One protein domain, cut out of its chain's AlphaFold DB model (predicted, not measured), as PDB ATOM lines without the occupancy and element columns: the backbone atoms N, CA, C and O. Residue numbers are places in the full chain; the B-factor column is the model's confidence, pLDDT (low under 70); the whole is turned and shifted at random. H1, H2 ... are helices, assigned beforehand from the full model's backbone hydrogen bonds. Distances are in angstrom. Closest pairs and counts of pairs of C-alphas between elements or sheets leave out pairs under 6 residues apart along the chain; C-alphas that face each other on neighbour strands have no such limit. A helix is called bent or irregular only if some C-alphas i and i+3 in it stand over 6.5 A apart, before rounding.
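AT A GLANCE: This is residues 2 to 125 of the 126 residues of an uncharacterized protein of Candidatus Desulfosporosinus infrequens (UniProt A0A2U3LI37). One long helix, H4, crosses a pair of helices, H1 and H6, that lie side by side. H5 folds back along H4 as a helical hairpin, the short H2 packs between H1 and H4, and the short H3 meets H4 near its first residues. The printed part has 124 residues, with six named helices in the order H1 H2 H3 H4 H5 H6 and no named strand, and its class is all helix. It is compact, with a radius of gyration of the C-alphas of 14.3 A, and spans 40 by 36 by 22 A.

HOW THE PARTS SIT: H1, residues 2 to 21, touches H6, residues 116 to 124, at a shallow tilt of 30 degrees, the same way; their closest C-alphas, of Leu 14 and Gly 123, are 4.0 A apart. With residues 7 to 15 alone H1 touches H2, residues 43 to 50, at 36 degrees, only just a steep tilt; the closest C-alphas are those of Glu 7 and Ile 43, at 6.2 A. H3, residues 53 to 60, touches H4, residues 73 to 95, at a steep tilt of 63 degrees, with the C-alphas of Ala 60 and Lys 73 closest at 5.1 A. H4 is the hub, touching four helices. It touches H2 at a shallow tilt of 23 degrees, opposite ways, closest at the C-alphas of Leu 50 and Tyr 80, 5.9 A. H4 and H5, residues 101 to 113, form a hairpin at 31 degrees, closest at the C-alphas of Asp 82 and Asn 110, 6.3 A. H4 touches H6 at a steep tilt of 60 degrees, closest at the C-alphas of Asp 82 and Ala 116, 6.2 A. H5 and H6 touch only at the corner, closest at the C-alphas of Leu 111 and Phe 117, 5.0 A. The helix packing is part aligned, part crossed. H2 and H5 are apart, as are H3 and H6. Every O i to N i+4 pair is within hydrogen-bond range in H2, H3, H4 and H5; H1 has 13 of 16, and H6 has 1 of 5 but 5 of 6 O i to N i+3 pairs.

IN THESE COORDINATES: H1 begins at C-alpha 2, (-30.774, -22.433, -7.102), and is 27.6 A long; it has a kink of 40 degrees near residue 14 and is only just irregular, C-alphas 13 and 16 being 6.8 A apart. H2 is 10.7 A long and H3 10.4 A. H4 starts at C-alpha 73, (-31.002, -42.097, -25.913), and is 32.7 A long. H5 is 16.6 A long and H6 14.8 A, ending at C-alpha 124, (-22.557, -26.101, -25.996).

THE WHOLE: The C-alphas farthest apart, of Phe 63 and Glu 97, are 43.3 A apart. The printed part has no cut. The links H1 to H2, residues 22 to 42, and H3 to H4, residues 61 to 72, are long; in the latter, residues 65 to 66 pair antiparallel with 69 to 70. The mean pLDDT of the printed part is 93.0, and residue 97 alone is under 70.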
ATOM      1  N   PHE A   2     -31.140 -21.366  -6.151       88.56
ATOM      2  CA  PHE A   2     -30.774 -22.433  -7.102       88.56
ATOM      3  C   PHE A   2     -31.699 -22.601  -8.315       88.56
ATOM      4  O   PHE A   2     -31.206 -22.785  -9.424       88.56
ATOM      5  N   CYS A   3     -33.021 -22.465  -8.147       90.75
ATOM      6  CA  CYS A   3     -33.948 -22.565  -9.278       90.75
ATOM      7  C   CYS A   3     -33.648 -21.525 -10.366       90.75
ATOM      8  O   CYS A   3     -33.678 -21.837 -11.554       90.75
ATOM      9  N   LYS A   4     -33.302 -20.296  -9.957       91.25
ATOM     10  CA  LYS A   4     -32.954 -19.227 -10.894       91.25
ATOM     11  C   LYS A   4     -31.618 -19.500 -11.579       91.25
ATOM     12  O   LYS A   4     -31.517 -19.300 -12.785       91.25
ATOM     13  N   SER A   5     -30.626 -19.989 -10.835       93.88
ATOM     14  CA  SER A   5     -29.326 -20.374 -11.391       93.88
ATOM     15  C   SER A   5     -29.461 -21.487 -12.431       93.88
ATOM     16  O   SER A   5     -28.886 -21.376 -13.508       93.88
ATOM     17  N   MET A   6     -30.261 -22.521 -12.156       95.44
ATOM     18  CA  MET A   6     -30.529 -23.595 -13.117       95.44
ATOM     19  C   MET A   6     -31.247 -23.080 -14.372       95.44
ATOM     20  O   MET A   6     -30.869 -23.434 -15.486       95.44
ATOM     21  N   GLU A   7     -32.238 -22.195 -14.230       95.12
ATOM     22  CA  GLU A   7     -32.884 -21.582 -15.399       95.12
ATOM     23  C   GLU A   7     -31.914 -20.760 -16.252       95.12
ATOM     24  O   GLU A   7     -31.975 -20.839 -17.479       95.12
ATOM     25  N   LEU A   8     -31.018 -19.988 -15.632       95.62
ATOM     26  CA  LEU A   8     -29.967 -19.264 -16.352       95.62
ATOM     27  C   LEU A   8     -29.006 -20.234 -17.049       95.62
ATOM     28  O   LEU A   8     -28.675 -20.039 -18.213       95.62
ATOM     29  N   GLN A   9     -28.623 -21.323 -16.388       96.06
ATOM     30  CA  GLN A   9     -27.759 -22.345 -16.976       96.06
ATOM     31  C   GLN A   9     -28.391 -22.982 -18.223       96.06
ATOM     32  O   GLN A   9     -27.726 -23.116 -19.251       96.06
ATOM     33  N   LEU A  10     -29.685 -23.315 -18.168       97.50
ATOM     34  CA  LEU A  10     -30.449 -23.840 -19.306       97.50
ATOM     35  C   LEU A  10     -30.498 -22.852 -20.470       97.50
ATOM     36  O   LEU A  10     -30.291 -23.231 -21.623       97.50
ATOM     37  N   LYS A  11     -30.734 -21.579 -20.160       96.94
ATOM     38  CA  LYS A  11     -30.754 -20.488 -21.133       96.94
ATOM     39  C   LYS A  11     -29.409 -20.309 -21.828       96.94
ATOM     40  O   LYS A  11     -29.372 -20.282 -23.051       96.94
ATOM     41  N   TYR A  12     -28.317 -20.252 -21.074       95.88
ATOM     42  CA  TYR A  12     -26.999 -19.981 -21.646       95.88
ATOM     43  C   TYR A  12     -26.369 -21.186 -22.333       95.88
ATOM     44  O   TYR A  12     -25.674 -21.027 -23.334       95.88
ATOM     45  N   CYS A  13     -26.573 -22.390 -21.801       96.56
ATOM     46  CA  CYS A  13     -25.876 -23.567 -22.306       96.56
ATOM     47  C   CYS A  13     -26.734 -24.388 -23.267       96.56
ATOM     48  O   CYS A  13     -26.221 -24.835 -24.287       96.56
ATOM     49  N   LEU A  14     -28.019 -24.601 -22.960       97.06
ATOM     50  CA  LEU A  14     -28.845 -25.563 -23.692       97.06
ATOM     51  C   LEU A  14     -29.679 -24.936 -24.807       97.06
ATOM     52  O   LEU A  14     -29.779 -25.513 -25.891       97.06
ATOM     53  N   LEU A  15     -30.255 -23.757 -24.568       97.31
ATOM     54  CA  LEU A  15     -31.156 -23.111 -25.525       97.31
ATOM     55  C   LEU A  15     -30.528 -22.911 -26.919       97.31
ATOM     56  O   LEU A  15     -31.187 -23.299 -27.884       97.31
ATOM     57  N   PRO A  16     -29.280 -22.412 -27.071       96.62
ATOM     58  CA  PRO A  16     -28.693 -22.200 -28.398       96.62
ATOM     59  C   PRO A  16     -28.496 -23.505 -29.179       96.62
ATOM     60  O   PRO A  16     -28.634 -23.541 -30.401       96.62
ATOM     61  N   GLY A  17     -28.185 -24.600 -28.477       95.69
ATOM     62  CA  GLY A  17     -28.126 -25.937 -29.064       95.69
ATOM     63  C   GLY A  17     -29.493 -26.372 -29.584       95.69
ATOM     64  O   GLY A  17     -29.640 -26.681 -30.764       95.69
ATOM     65  N   LEU A  18     -30.524 -26.312 -28.738       96.56
ATOM     66  CA  LEU A  18     -31.881 -26.707 -29.128       96.56
ATOM     67  C   LEU A  18     -32.452 -25.836 -30.256       96.56
ATOM     68  O   LEU A  18     -33.137 -26.359 -31.127       96.56
ATOM     69  N   GLN A  19     -32.141 -24.539 -30.287       96.50
ATOM     70  CA  GLN A  19     -32.552 -23.637 -31.367       96.50
ATOM     71  C   GLN A  19     -31.945 -24.003 -32.722       96.50
ATOM     72  O   GLN A  19     -32.605 -23.817 -33.742       96.50
ATOM     73  N   ARG A  20     -30.715 -24.534 -32.742       95.44
ATOM     74  CA  ARG A  20     -30.067 -25.005 -33.973       95.44
ATOM     75  C   ARG A  20     -30.684 -26.304 -34.485       95.44
ATOM     76  O   ARG A  20     -30.858 -26.449 -35.688       95.44
ATOM     77  N   VAL A  21     -31.028 -27.228 -33.587       95.94
ATOM     78  CA  VAL A  21     -31.564 -28.551 -33.959       95.94
ATOM     79  C   VAL A  21     -33.054 -28.498 -34.275       95.94
ATOM     80  O   VAL A  21     -33.496 -29.036 -35.281       95.94
ATOM     81  N   PHE A  22     -33.828 -27.815 -33.437       95.81
ATOM     82  CA  PHE A  22     -35.288 -27.783 -33.491       95.81
ATOM     83  C   PHE A  22     -35.791 -26.390 -33.881       95.81
ATOM     84  O   PHE A  22     -36.712 -25.848 -33.272       95.81
ATOM     85  N   SER A  23     -35.168 -25.777 -34.888       93.44
ATOM     86  CA  SER A  23     -35.401 -24.376 -35.272       93.44
ATOM     87  C   SER A  23     -36.858 -24.063 -35.641       93.44
ATOM     88  O   SER A  23     -37.334 -22.957 -35.352       93.44
ATOM     89  N   SER A  24     -37.561 -25.035 -36.230       92.12
ATOM     90  CA  SER A  24     -38.966 -24.973 -36.652       92.12
ATOM     91  C   SER A  24     -39.964 -25.419 -35.579       92.12
ATOM     92  O   SER A  24     -41.165 -25.216 -35.755       92.12
ATOM     93  N   PHE A  25     -39.502 -25.986 -34.457       92.56
ATOM     94  CA  PHE A  25     -40.383 -26.419 -33.372       92.56
ATOM     95  C   PHE A  25     -41.167 -25.231 -32.814       92.56
ATOM     96  O   PHE A  25     -40.593 -24.195 -32.475       92.56
ATOM     97  N   LEU A  26     -42.487 -25.372 -32.701       89.75
ATOM     98  CA  LEU A  26     -43.339 -24.297 -32.214       89.75
ATOM     99  C   LEU A  26     -43.376 -24.286 -30.687       89.75
ATOM    100  O   LEU A  26     -43.765 -25.244 -30.028       89.75
ATOM    101  N   THR A  27     -43.014 -23.144 -30.116       86.00
ATOM    102  CA  THR A  27     -43.214 -22.866 -28.692       86.00
ATOM    103  C   THR A  27     -44.708 -22.737 -28.366       86.00
ATOM    104  O   THR A  27     -45.537 -22.559 -29.258       86.00
ATOM    105  N   LYS A  28     -45.075 -22.722 -27.075       76.62
ATOM    106  CA  LYS A  28     -46.473 -22.507 -26.638       76.62
ATOM    107  C   LYS A  28     -47.123 -21.242 -27.225       76.62
ATOM    108  O   LYS A  28     -48.330 -21.216 -27.415       76.62
ATOM    109  N   GLY A  29     -46.332 -20.216 -27.554       76.69
ATOM    110  CA  GLY A  29     -46.798 -18.998 -28.226       76.69
ATOM    111  C   GLY A  29     -46.953 -19.120 -29.748       76.69
ATOM    112  O   GLY A  29     -47.051 -18.093 -30.412       76.69
ATOM    113  N   LYS A  30     -46.901 -20.341 -30.305       83.94
ATOM    114  CA  LYS A  30     -46.926 -20.655 -31.748       83.94
ATOM    115  C   LYS A  30     -45.829 -19.967 -32.568       83.94
ATOM    116  O   LYS A  30     -45.962 -19.801 -33.775       83.94
ATOM    117  N   LYS A  31     -44.732 -19.579 -31.918       88.94
ATOM    118  CA  LYS A  31     -43.539 -19.043 -32.583       88.94
ATOM    119  C   LYS A  31     -42.473 -20.126 -32.709       88.94
ATOM    120  O   LYS A  31     -42.333 -20.898 -31.750       88.94
ATOM    121  N   PRO A  32     -41.705 -20.159 -33.812       93.75
ATOM    122  CA  PRO A  32     -40.557 -21.047 -33.949       93.75
ATOM    123  C   PRO A  32     -39.569 -20.873 -32.792       93.75
ATOM    124  O   PRO A  32     -39.333 -19.752 -32.329       93.75
ATOM    125  N   LEU A  33     -38.966 -21.969 -32.338       93.94
ATOM    126  CA  LEU A  33     -38.008 -21.975 -31.235       93.94
ATOM    127  C   LEU A  33     -36.799 -21.083 -31.530       93.94
ATOM    128  O   LEU A  33     -36.303 -20.404 -30.631       93.94
ATOM    129  N   SER A  34     -36.373 -21.024 -32.792       93.81
ATOM    130  CA  SER A  34     -35.306 -20.135 -33.274       93.81
ATOM    131  C   SER A  34     -35.550 -18.648 -32.972       93.81
ATOM    132  O   SER A  34     -34.597 -17.891 -32.829       93.81
ATOM    133  N   GLN A  35     -36.808 -18.223 -32.816       93.38
ATOM    134  CA  GLN A  35     -37.181 -16.841 -32.490       93.38
ATOM    135  C   GLN A  35     -37.437 -16.622 -30.991       93.38
ATOM    136  O   GLN A  35     -37.787 -15.513 -30.565       93.38
ATOM    137  N   LEU A  36     -37.315 -17.667 -30.168       93.75
ATOM    138  CA  LEU A  36     -37.525 -17.556 -28.733       93.75
ATOM    139  C   LEU A  36     -36.380 -16.761 -28.099       93.75
ATOM    140  O   LEU A  36     -35.234 -17.203 -28.063       93.75
ATOM    141  N   LYS A  37     -36.710 -15.594 -27.545       91.69
ATOM    142  CA  LYS A  37     -35.763 -14.815 -26.745       91.69
ATOM    143  C   LYS A  37     -35.431 -15.559 -25.454       91.69
ATOM    144  O   LYS A  37     -36.328 -16.097 -24.805       91.69
ATOM    145  N   GLU A  38     -34.172 -15.491 -25.040       91.25
ATOM    146  CA  GLU A  38     -33.659 -16.107 -23.812       91.25
ATOM    147  C   GLU A  38     -34.530 -15.789 -22.583       91.25
ATOM    148  O   GLU A  38     -34.902 -16.671 -21.803       91.25
ATOM    149  N   ASN A  39     -34.948 -14.530 -22.453       89.06
ATOM    150  CA  ASN A  39     -35.764 -14.029 -21.345       89.06
ATOM    151  C   ASN A  39     -37.115 -14.755 -21.245       89.06
ATOM    152  O   ASN A  39     -37.628 -14.936 -20.143       89.06
ATOM    153  N   ASN A  40     -37.634 -15.233 -22.379       90.88
ATOM    154  CA  ASN A  40     -38.926 -15.905 -22.500       90.88
ATOM    155  C   ASN A  40     -38.818 -17.433 -22.390       90.88
ATOM    156  O   ASN A  40     -39.838 -18.114 -22.284       90.88
ATOM    157  N   ALA A  41     -37.607 -17.993 -22.423       92.94
ATOM    158  CA  ALA A  41     -37.403 -19.403 -22.128       92.94
ATOM    159  C   ALA A  41     -37.563 -19.652 -20.621       92.94
ATOM    160  O   ALA A  41     -37.082 -18.881 -19.791       92.94
ATOM    161  N   THR A  42     -38.226 -20.744 -20.261       93.56
ATOM    162  CA  THR A  42     -38.361 -21.222 -18.874       93.56
ATOM    163  C   THR A  42     -38.050 -22.710 -18.841       93.56
ATOM    164  O   THR A  42     -38.024 -23.342 -19.899       93.56
ATOM    165  N   ILE A  43     -37.898 -23.310 -17.657       94.94
ATOM    166  CA  ILE A  43     -37.769 -24.775 -17.537       94.94
ATOM    167  C   ILE A  43     -38.890 -25.539 -18.280       94.94
ATOM    168  O   ILE A  43     -38.668 -26.609 -18.851       94.94
ATOM    169  N   GLY A  44     -40.094 -24.958 -18.352       94.19
ATOM    170  CA  GLY A  44     -41.219 -25.522 -19.099       94.19
ATOM    171  C   GLY A  44     -40.956 -25.640 -20.602       94.19
ATOM    172  O   GLY A  44     -41.423 -26.583 -21.227       94.19
ATOM    173  N   THR A  45     -40.181 -24.724 -21.188       94.75
ATOM    174  CA  THR A  45     -39.782 -24.787 -22.602       94.75
ATOM    175  C   THR A  45     -38.904 -26.007 -22.868       94.75
ATOM    176  O   THR A  45     -39.185 -26.775 -23.782       94.75
ATOM    177  N   PHE A  46     -37.861 -26.201 -22.056       96.25
ATOM    178  CA  PHE A  46     -36.896 -27.290 -22.236       96.25
ATOM    179  C   PHE A  46     -37.549 -28.654 -22.024       96.25
ATOM    180  O   PHE A  46     -37.414 -29.536 -22.867       96.25
ATOM    181  N   THR A  47     -38.322 -28.799 -20.943       96.38
ATOM    182  CA  THR A  47     -39.072 -30.037 -20.677       96.38
ATOM    183  C   THR A  47     -40.101 -30.321 -21.767       96.38
ATOM    184  O   THR A  47     -40.272 -31.471 -22.134       96.38
ATOM    185  N   HIS A  48     -40.742 -29.305 -22.355       94.75
ATOM    186  CA  HIS A  48     -41.677 -29.520 -23.461       94.75
ATOM    187  C   HIS A  48     -40.995 -30.047 -24.730       94.75
ATOM    188  O   HIS A  48     -41.528 -30.962 -25.350       94.75
ATOM    189  N   ILE A  49     -39.824 -29.508 -25.086       95.50
ATOM    190  CA  ILE A  49     -39.035 -29.984 -26.234       95.50
ATOM    191  C   ILE A  49     -38.570 -31.418 -25.983       95.50
ATOM    192  O   ILE A  49     -38.765 -32.289 -26.825       95.50
ATOM    193  N   LEU A  50     -37.974 -31.660 -24.813       96.75
ATOM    194  CA  LEU A  50     -37.369 -32.943 -24.471       96.75
ATOM    195  C   LEU A  50     -38.392 -34.014 -24.093       96.75
ATOM    196  O   LEU A  50     -38.012 -35.171 -24.032       96.75
ATOM    197  N   LYS A  51     -39.669 -33.676 -23.881       96.44
ATOM    198  CA  LYS A  51     -40.736 -34.657 -23.634       96.44
ATOM    199  C   LYS A  51     -40.978 -35.575 -24.835       96.44
ATOM    200  O   LYS A  51     -41.369 -36.724 -24.642       96.44
ATOM    201  N   ASP A  52     -40.724 -35.100 -26.051       95.19
ATOM    202  CA  ASP A  52     -40.839 -35.908 -27.268       95.19
ATOM    203  C   ASP A  52     -39.644 -36.869 -27.404       95.19
ATOM    204  O   ASP A  52     -38.485 -36.446 -27.469       95.19
ATOM    205  N   GLU A  53     -39.922 -38.174 -27.464       96.19
ATOM    206  CA  GLU A  53     -38.888 -39.198 -27.628       96.19
ATOM    207  C   GLU A  53     -38.096 -39.044 -28.925       96.19
ATOM    208  O   GLU A  53     -36.902 -39.347 -28.956       96.19
ATOM    209  N   ASN A  54     -38.740 -38.569 -29.992       96.44
ATOM    210  CA  ASN A  54     -38.094 -38.380 -31.281       96.44
ATOM    211  C   ASN A  54     -37.046 -37.263 -31.206       96.44
ATOM    212  O   ASN A  54     -35.954 -37.401 -31.755       96.44
ATOM    213  N   HIS A  55     -37.320 -36.184 -30.465       96.88
ATOM    214  CA  HIS A  55     -36.317 -35.146 -30.215       96.88
ATOM    215  C   HIS A  55     -35.123 -35.696 -29.431       96.88
ATOM    216  O   HIS A  55     -33.975 -35.424 -29.784       96.88
ATOM    217  N   ARG A  56     -35.368 -36.519 -28.405       97.31
ATOM    218  CA  ARG A  56     -34.285 -37.164 -27.646       97.31
ATOM    219  C   ARG A  56     -33.474 -38.130 -28.515       97.31
ATOM    220  O   ARG A  56     -32.249 -38.140 -28.429       97.31
ATOM    221  N   GLY A  57     -34.126 -38.866 -29.416       96.69
ATOM    222  CA  GLY A  57     -33.466 -39.713 -30.415       96.69
ATOM    223  C   GLY A  57     -32.579 -38.924 -31.385       96.69
ATOM    224  O   GLY A  57     -31.428 -39.297 -31.605       96.69
ATOM    225  N   GLN A  58     -33.065 -37.794 -31.907       96.62
ATOM    226  CA  GLN A  58     -32.277 -36.907 -32.775       96.62
ATOM    227  C   GLN A  58     -31.044 -36.341 -32.059       96.62
ATOM    228  O   GLN A  58     -29.963 -36.275 -32.642       96.62
ATOM    229  N   LEU A  59     -31.183 -35.963 -30.784       97.06
ATOM    230  CA  LEU A  59     -30.058 -35.498 -29.972       97.06
ATOM    231  C   LEU A  59     -29.050 -36.620 -29.684       97.06
ATOM    232  O   LEU A  59     -27.845 -36.378 -29.738       97.06
ATOM    233  N   ALA A  60     -29.513 -37.848 -29.440       96.12
ATOM    234  CA  ALA A  60     -28.641 -39.010 -29.282       96.12
ATOM    235  C   ALA A  60     -27.842 -39.317 -30.563       96.12
ATOM    236  O   ALA A  60     -26.657 -39.648 -30.493       96.12
ATOM    237  N   GLY A  61     -28.458 -39.135 -31.736       94.69
ATOM    238  CA  GLY A  61     -27.820 -39.310 -33.046       94.69
ATOM    239  C   GLY A  61     -26.701 -38.310 -33.363       94.69
ATOM    240  O   GLY A  61     -25.993 -38.485 -34.349       94.69
ATOM    241  N   LYS A  62     -26.498 -37.278 -32.532       94.12
ATOM    242  CA  LYS A  62     -25.368 -36.340 -32.655       94.12
ATOM    243  C   LYS A  62     -24.073 -36.841 -32.015       94.12
ATOM    244  O   LYS A  62     -23.060 -36.156 -32.114       94.12
ATOM    245  N   PHE A  63     -24.096 -38.003 -31.359       91.44
ATOM    246  CA  PHE A  63     -22.927 -38.647 -30.747       91.44
ATOM    247  C   PHE A  63     -22.121 -37.739 -29.799       91.44
ATOM    248  O   PHE A  63     -20.891 -37.804 -29.730       91.44
ATOM    249  N   LEU A  64     -22.825 -36.884 -29.054       93.25
ATOM    250  CA  LEU A  64     -22.213 -35.967 -28.095       93.25
ATOM    251  C   LEU A  64     -21.651 -36.727 -26.893       93.25
ATOM    252  O   LEU A  64     -22.134 -37.808 -26.551       93.25
ATOM    253  N   LYS A  65     -20.652 -36.142 -26.228       91.62
ATOM    254  CA  LYS A  65     -20.061 -36.707 -25.013       91.62
ATOM    255  C   LYS A  65     -20.206 -35.762 -23.827       91.62
ATOM    256  O   LYS A  65     -19.936 -34.570 -23.948       91.62
ATOM    257  N   PHE A  66     -20.556 -36.322 -22.678       92.12
ATOM    258  CA  PHE A  66     -20.540 -35.661 -21.376       92.12
ATOM    259  C   PHE A  66     -19.654 -36.484 -20.439       92.12
ATOM    260  O   PHE A  66     -19.850 -37.690 -20.326       92.12
ATOM    261  N   GLU A  67     -18.645 -35.862 -19.817       90.00
ATOM    262  CA  GLU A  67     -17.658 -36.562 -18.966       90.00
ATOM    263  C   GLU A  67     -17.057 -37.819 -19.644       90.00
ATOM    264  O   GLU A  67     -16.905 -38.869 -19.029       90.00
ATOM    265  N   ASN A  68     -16.726 -37.722 -20.939       89.31
ATOM    266  CA  ASN A  68     -16.216 -38.809 -21.797       89.31
ATOM    267  C   ASN A  68     -17.194 -39.961 -22.106       89.31
ATOM    268  O   ASN A  68     -16.853 -40.826 -22.917       89.31
ATOM    269  N   ALA A  69     -18.411 -39.951 -21.560       90.88
ATOM    270  CA  ALA A  69     -19.463 -40.913 -21.878       90.88
ATOM    271  C   ALA A  69     -20.366 -40.407 -23.014       90.88
ATOM    272  O   ALA A  69     -20.640 -39.213 -23.123       90.88
ATOM    273  N   LEU A  70     -20.838 -41.322 -23.866       93.69
ATOM    274  CA  LEU A  70     -21.751 -41.002 -24.965       93.69
ATOM    275  C   LEU A  70     -23.142 -40.630 -24.426       93.69
ATOM    276  O   LEU A  70     -23.765 -41.419 -23.715       93.69
ATOM    277  N   CYS A  71     -23.667 -39.478 -24.837       95.75
ATOM    278  CA  CYS A  71     -25.038 -39.049 -24.560       95.75
ATOM    279  C   CYS A  71     -26.023 -39.764 -25.502       95.75
ATOM    280  O   CYS A  71     -26.590 -39.161 -26.414       95.75
ATOM    281  N   ASN A  72     -26.180 -41.073 -25.311       96.19
ATOM    282  CA  ASN A  72     -27.133 -41.905 -26.048       96.19
ATOM    283  C   ASN A  72     -28.595 -41.609 -25.634       96.19
ATOM    284  O   ASN A  72     -28.853 -40.737 -24.805       96.19
ATOM    285  N   LYS A  73     -29.573 -42.330 -26.208       95.81
ATOM    286  CA  LYS A  73     -31.002 -42.097 -25.913       95.81
ATOM    287  C   LYS A  73     -31.301 -42.200 -24.411       95.81
ATOM    288  O   LYS A  73     -31.943 -41.304 -23.879       95.81
ATOM    289  N   ALA A  74     -30.761 -43.213 -23.731       97.06
ATOM    290  CA  ALA A  74     -30.971 -43.414 -22.297       97.06
ATOM    291  C   ALA A  74     -30.457 -42.231 -21.458       97.06
ATOM    292  O   ALA A  74     -31.134 -41.796 -20.531       97.06
ATOM    293  N   TRP A  75     -29.307 -41.653 -21.825       97.81
ATOM    294  CA  TRP A  75     -28.797 -40.442 -21.177       97.81
ATOM    295  C   TRP A  75     -29.755 -39.255 -21.346       97.81
ATOM    296  O   TRP A  75     -30.006 -38.515 -20.397       97.81
ATOM    297  N   TRP A  76     -30.319 -39.073 -22.547       97.88
ATOM    298  CA  TRP A  76     -31.297 -38.013 -22.811       97.88
ATOM    299  C   TRP A  76     -32.638 -38.252 -22.115       97.88
ATOM    300  O   TRP A  76     -33.259 -37.284 -21.678       97.88
ATOM    301  N   ASP A  77     -33.079 -39.508 -22.002       98.06
ATOM    302  CA  ASP A  77     -34.266 -39.895 -21.234       98.06
ATOM    303  C   ASP A  77     -34.071 -39.543 -19.749       98.06
ATOM    304  O   ASP A  77     -34.895 -38.833 -19.174       98.06
ATOM    305  N   GLU A  78     -32.945 -39.945 -19.150       98.00
ATOM    306  CA  GLU A  78     -32.602 -39.618 -17.759       98.00
ATOM    307  C   GLU A  78     -32.526 -38.102 -17.544       98.00
ATOM    308  O   GLU A  78     -33.116 -37.566 -16.607       98.00
ATOM    309  N   TYR A  79     -31.854 -37.386 -18.447       97.94
ATOM    310  CA  TYR A  79     -31.753 -35.935 -18.357       97.94
ATOM    311  C   TYR A  79     -33.117 -35.241 -18.481       97.94
ATOM    312  O   TYR A  79     -33.376 -34.262 -17.780       97.94
ATOM    313  N   TYR A  80     -34.019 -35.745 -19.328       98.12
ATOM    314  CA  TYR A  80     -35.392 -35.250 -19.390       98.12
ATOM    315  C   TYR A  80     -36.123 -35.448 -18.055       98.12
ATOM    316  O   TYR A  80     -36.728 -34.490 -17.568       98.12
ATOM    317  N   PHE A  81     -36.041 -36.635 -17.448       98.12
ATOM    318  CA  PHE A  81     -36.671 -36.897 -16.151       98.12
ATOM    319  C   PHE A  81     -36.120 -35.991 -15.047       98.12
ATOM    320  O   PHE A  81     -36.905 -35.424 -14.285       98.12
ATOM    321  N   ASP A  82     -34.803 -35.775 -15.010       98.00
ATOM    322  CA  ASP A  82     -34.180 -34.843 -14.068       98.00
ATOM    323  C   ASP A  82     -34.732 -33.415 -14.242       98.00
ATOM    324  O   ASP A  82     -35.066 -32.745 -13.261       98.00
ATOM    325  N   LEU A  83     -34.880 -32.940 -15.484       97.81
ATOM    326  CA  LEU A  83     -35.444 -31.615 -15.763       97.81
ATOM    327  C   LEU A  83     -36.939 -31.515 -15.442       97.81
ATOM    328  O   LEU A  83     -37.399 -30.448 -15.024       97.81
ATOM    329  N   ASP A  84     -37.702 -32.585 -15.657       97.69
ATOM    330  CA  ASP A  84     -39.131 -32.638 -15.337       97.69
ATOM    331  C   ASP A  84     -39.346 -32.602 -13.818       97.69
ATOM    332  O   ASP A  84     -40.116 -31.777 -13.328       97.69
ATOM    333  N   GLU A  85     -38.572 -33.375 -13.050       96.81
ATOM    334  CA  GLU A  85     -38.591 -33.317 -11.586       96.81
ATOM    335  C   GLU A  85     -38.175 -31.930 -11.071       96.81
ATOM    336  O   GLU A  85     -38.852 -31.349 -10.215       96.81
ATOM    337  N   PHE A  86     -37.109 -31.345 -11.630       96.31
ATOM    338  CA  PHE A  86     -36.706 -29.982 -11.291       96.31
ATOM    339  C   PHE A  86     -37.811 -28.960 -11.604       96.31
ATOM    340  O   PHE A  86     -38.030 -28.038 -10.814       96.31
ATOM    341  N   ARG A  87     -38.548 -29.113 -12.716       95.62
ATOM    342  CA  ARG A  87     -39.703 -28.256 -13.034       95.62
ATOM    343  C   ARG A  87     -40.745 -28.314 -11.924       95.62
ATOM    344  O   ARG A  87     -41.213 -27.256 -11.502       95.62
ATOM    345  N   GLU A  88     -41.093 -29.509 -11.456       93.88
ATOM    346  CA  GLU A  88     -42.084 -29.686 -10.394       93.88
ATOM    347  C   GLU A  88     -41.605 -29.097  -9.062       93.88
ATOM    348  O   GLU A  88     -42.351 -28.369  -8.401       93.88
ATOM    349  N   LEU A  89     -40.336 -29.306  -8.696       92.75
ATOM    350  CA  LEU A  89     -39.734 -28.694  -7.505       92.75
ATOM    351  C   LEU A  89     -39.717 -27.162  -7.598       92.75
ATOM    352  O   LEU A  89     -40.067 -26.480  -6.632       92.75
ATOM    353  N   ARG A  90     -39.372 -26.603  -8.764       91.56
ATOM    354  CA  ARG A  90     -39.411 -25.156  -9.008       91.56
ATOM    355  C   ARG A  90     -40.832 -24.620  -8.893       91.56
ATOM    356  O   ARG A  90     -41.027 -23.587  -8.258       91.56
ATOM    357  N   ASN A  91     -41.814 -25.300  -9.481       89.75
ATOM    358  CA  ASN A  91     -43.216 -24.900  -9.396       89.75
ATOM    359  C   ASN A  91     -43.678 -24.854  -7.936       89.75
ATOM    360  O   ASN A  91     -44.244 -23.846  -7.525       89.75
ATOM    361  N   LYS A  92     -43.364 -25.877  -7.132       87.88
ATOM    362  CA  LYS A  92     -43.651 -25.856  -5.691       87.88
ATOM    363  C   LYS A  92     -42.974 -24.668  -5.009       87.88
ATOM    364  O   LYS A  92     -43.660 -23.853  -4.409       87.88
ATOM    365  N   CYS A  93     -41.669 -24.479  -5.207       84.44
ATOM    366  CA  CYS A  93     -40.925 -23.343  -4.647       84.44
ATOM    367  C   CYS A  93     -41.552 -21.972  -4.964       84.44
ATOM    368  O   CYS A  93     -41.454 -21.065  -4.144       84.44
ATOM    369  N   CYS A  94     -42.151 -21.800  -6.145       78.44
ATOM    370  CA  CYS A  94     -42.733 -20.527  -6.581       78.44
ATOM    371  C   CYS A  94     -44.220 -20.355  -6.236       78.44
ATOM    372  O   CYS A  94     -44.697 -19.223  -6.256       78.44
ATOM    373  N   HIS A  95     -44.955 -21.441  -5.983       76.31
ATOM    374  CA  HIS A  95     -46.418 -21.414  -5.847       76.31
ATOM    375  C   HIS A  95     -46.936 -21.882  -4.480       76.31
ATOM    376  O   HIS A  95     -48.121 -21.715  -4.209       76.31
ATOM    377  N   THR A  96     -46.091 -22.448  -3.615       71.06
ATOM    378  CA  THR A  96     -46.472 -22.802  -2.237       71.06
ATOM    379  C   THR A  96     -45.938 -21.781  -1.240       71.06
ATOM    380  O   THR A  96     -44.786 -21.368  -1.354       71.06
ATOM    381  N   GLU A  97     -46.725 -21.446  -0.214       64.06
ATOM    382  CA  GLU A  97     -46.298 -20.547   0.875       64.06
ATOM    383  C   GLU A  97     -45.134 -21.116   1.711       64.06
ATOM    384  O   GLU A  97     -44.422 -20.358   2.368       64.06
ATOM    385  N   LYS A  98     -44.906 -22.442   1.684       76.19
ATOM    386  CA  LYS A  98     -43.819 -23.115   2.415       76.19
ATOM    387  C   LYS A  98     -43.093 -24.138   1.542       76.19
ATOM    388  O   LYS A  98     -43.635 -25.190   1.215       76.19
ATOM    389  N   PHE A  99     -41.836 -23.850   1.212       81.94
ATOM    390  CA  PHE A  99     -40.930 -24.806   0.575       81.94
ATOM    391  C   PHE A  99     -40.201 -25.614   1.658       81.94
ATOM    392  O   PHE A  99     -39.221 -25.153   2.238       81.94
ATOM    393  N   GLU A 100     -40.741 -26.787   1.983       86.31
ATOM    394  CA  GLU A 100     -40.225 -27.657   3.048       86.31
ATOM    395  C   GLU A 100     -38.797 -28.174   2.785       86.31
ATOM    396  O   GLU A 100     -38.353 -28.292   1.641       86.31
ATOM    397  N   TRP A 101     -38.090 -28.550   3.858       88.56
ATOM    398  CA  TRP A 101     -36.718 -29.072   3.799       88.56
ATOM    399  C   TRP A 101     -36.559 -30.297   2.891       88.56
ATOM    400  O   TRP A 101     -35.595 -30.369   2.134       88.56
ATOM    401  N   ASN A 102     -37.538 -31.204   2.879       89.44
ATOM    402  CA  ASN A 102     -37.563 -32.361   1.976       89.44
ATOM    403  C   ASN A 102     -37.488 -31.957   0.482       89.44
ATOM    404  O   ASN A 102     -36.894 -32.662  -0.334       89.44
ATOM    405  N   HIS A 103     -38.066 -30.816   0.097       90.81
ATOM    406  CA  HIS A 103     -38.032 -30.299  -1.265       90.81
ATOM    407  C   HIS A 103     -36.681 -29.653  -1.572       90.81
ATOM    408  O   HIS A 103     -36.203 -29.764  -2.701       90.81
ATOM    409  N   VAL A 104     -36.049 -29.020  -0.578       90.50
ATOM    410  CA  VAL A 104     -34.677 -28.507  -0.694       90.50
ATOM    411  C   VAL A 104     -33.701 -29.659  -0.917       90.50
ATOM    412  O   VAL A 104     -32.887 -29.590  -1.833       90.50
ATOM    413  N   GLU A 105     -33.806 -30.742  -0.147       93.00
ATOM    414  CA  GLU A 105     -32.951 -31.924  -0.306       93.00
ATOM    415  C   GLU A 105     -33.093 -32.547  -1.695       93.00
ATOM    416  O   GLU A 105     -32.088 -32.763  -2.374       93.00
ATOM    417  N   LYS A 106     -34.332 -32.745  -2.168       94.50
ATOM    418  CA  LYS A 106     -34.601 -33.241  -3.529       94.50
ATOM    419  C   LYS A 106     -34.051 -32.310  -4.604       94.50
ATOM    420  O   LYS A 106     -33.489 -32.773  -5.593       94.50
ATOM    421  N   LEU A 107     -34.167 -30.996  -4.405       94.06
ATOM    422  CA  LEU A 107     -33.610 -30.003  -5.318       94.06
ATOM    423  C   LEU A 107     -32.082 -30.104  -5.391       94.06
ATOM    424  O   LEU A 107     -31.522 -30.096  -6.485       94.06
ATOM    425  N   LEU A 108     -31.404 -30.219  -4.248       94.44
ATOM    426  CA  LEU A 108     -29.948 -30.363  -4.199       94.44
ATOM    427  C   LEU A 108     -29.486 -31.703  -4.785       94.44
ATOM    428  O   LEU A 108     -28.488 -31.746  -5.504       94.44
ATOM    429  N   GLU A 109     -30.216 -32.786  -4.523       96.31
ATOM    430  CA  GLU A 109     -29.954 -34.094  -5.122       96.31
ATOM    431  C   GLU A 109     -30.049 -34.037  -6.648       96.31
ATOM    432  O   GLU A 109     -29.102 -34.424  -7.334       96.31
ATOM    433  N   ASN A 110     -31.145 -33.502  -7.180       96.56
ATOM    434  CA  ASN A 110     -31.358 -33.375  -8.616       96.56
ATOM    435  C   ASN A 110     -30.254 -32.525  -9.280       96.56
ATOM    436  O   ASN A 110     -29.603 -32.957 -10.235       96.56
ATOM    437  N   LEU A 111     -29.970 -31.341  -8.727       95.38
ATOM    438  CA  LEU A 111     -29.004 -30.415  -9.320       95.38
ATOM    439  C   LEU A 111     -27.561 -30.925  -9.248       95.38
ATOM    440  O   LEU A 111     -26.830 -30.795 -10.235       95.38
ATOM    441  N   PHE A 112     -27.151 -31.486  -8.107       95.19
ATOM    442  CA  PHE A 112     -25.738 -31.741  -7.809       95.19
ATOM    443  C   PHE A 112     -25.372 -33.223  -7.727       95.19
ATOM    444  O   PHE A 112     -24.328 -33.594  -8.259       95.19
ATOM    445  N   LYS A 113     -26.205 -34.087  -7.129       94.50
ATOM    446  CA  LYS A 113     -25.913 -35.536  -7.076       94.50
ATOM    447  C   LYS A 113     -26.172 -36.203  -8.427       94.50
ATOM    448  O   LYS A 113     -25.310 -36.917  -8.924       94.50
ATOM    449  N   ARG A 114     -27.317 -35.911  -9.054       96.19
ATOM    450  CA  ARG A 114     -27.661 -36.376 -10.416       96.19
ATOM    451  C   ARG A 114     -27.075 -35.493 -11.516       96.19
ATOM    452  O   ARG A 114     -27.204 -35.782 -12.703       96.19
ATOM    453  N   LYS A 115     -26.386 -34.420 -11.118       96.81
ATOM    454  CA  LYS A 115     -25.646 -33.505 -11.989       96.81
ATOM    455  C   LYS A 115     -26.507 -32.823 -13.058       96.81
ATOM    456  O   LYS A 115     -25.947 -32.381 -14.061       96.81
ATOM    457  N   ALA A 116     -27.823 -32.673 -12.877       96.12
ATOM    458  CA  ALA A 116     -28.695 -32.037 -13.875       96.12
ATOM    459  C   ALA A 116     -28.191 -30.637 -14.285       96.12
ATOM    460  O   ALA A 116     -28.198 -30.268 -15.466       96.12
ATOM    461  N   PHE A 117     -27.640 -29.891 -13.321       96.44
ATOM    462  CA  PHE A 117     -27.025 -28.589 -13.566       96.44
ATOM    463  C   PHE A 117     -25.825 -28.662 -14.529       96.44
ATOM    464  O   PHE A 117     -25.686 -27.828 -15.426       96.44
ATOM    465  N   LEU A 118     -24.970 -29.681 -14.389       96.19
ATOM    466  CA  LEU A 118     -23.805 -29.882 -15.256       96.19
ATOM    467  C   LEU A 118     -24.189 -30.494 -16.603       96.19
ATOM    468  O   LEU A 118     -23.689 -30.031 -17.626       96.19
ATOM    469  N   LYS A 119     -25.120 -31.460 -16.628       96.75
ATOM    470  CA  LYS A 119     -25.647 -32.082 -17.860       96.75
ATOM    471  C   LYS A 119     -26.122 -31.023 -18.864       96.75
ATOM    472  O   LYS A 119     -25.923 -31.171 -20.064       96.75
ATOM    473  N   THR A 120     -26.635 -29.894 -18.374       96.44
ATOM    474  CA  THR A 120     -27.054 -28.736 -19.182       96.44
ATOM    475  C   THR A 120     -25.954 -28.168 -20.096       96.44
ATOM    476  O   THR A 120     -26.253 -27.597 -21.146       96.44
ATOM    477  N   GLN A 121     -24.676 -28.345 -19.744       95.44
ATOM    478  CA  GLN A 121     -23.541 -27.893 -20.555       95.44
ATOM    479  C   GLN A 121     -23.433 -28.613 -21.902       95.44
ATOM    480  O   GLN A 121     -22.837 -28.051 -22.821       95.44
ATOM    481  N   ILE A 122     -24.063 -29.787 -22.055       94.56
ATOM    482  CA  ILE A 122     -24.070 -30.548 -23.312       94.56
ATOM    483  C   ILE A 122     -24.562 -29.714 -24.498       94.56
ATOM    484  O   ILE A 122     -24.146 -29.929 -25.632       94.56
ATOM    485  N   GLY A 123     -25.407 -28.711 -24.243       92.38
ATOM    486  CA  GLY A 123     -25.920 -27.832 -25.284       92.38
ATOM    487  C   GLY A 123     -24.874 -26.971 -25.985       92.38
ATOM    488  O   GLY A 123     -25.097 -26.574 -27.130       92.38
ATOM    489  N   LYS A 124     -23.713 -26.751 -25.356       91.94
ATOM    490  CA  LYS A 124     -22.557 -26.101 -25.996       91.94
ATOM    491  C   LYS A 124     -21.912 -26.987 -27.064       91.94
ATOM    492  O   LYS A 124     -21.221 -26.469 -27.933       91.94
ATOM    493  N   SER A 125     -22.138 -28.296 -26.989       91.69
ATOM    494  CA  SER A 125     -21.604 -29.297 -27.914       91.69
ATOM    495  C   SER A 125     -22.612 -29.740 -28.980       91.69
ATOM    496  O   SER A 125     -22.210 -30.412 -29.923       91.69
TER     497      SER A 125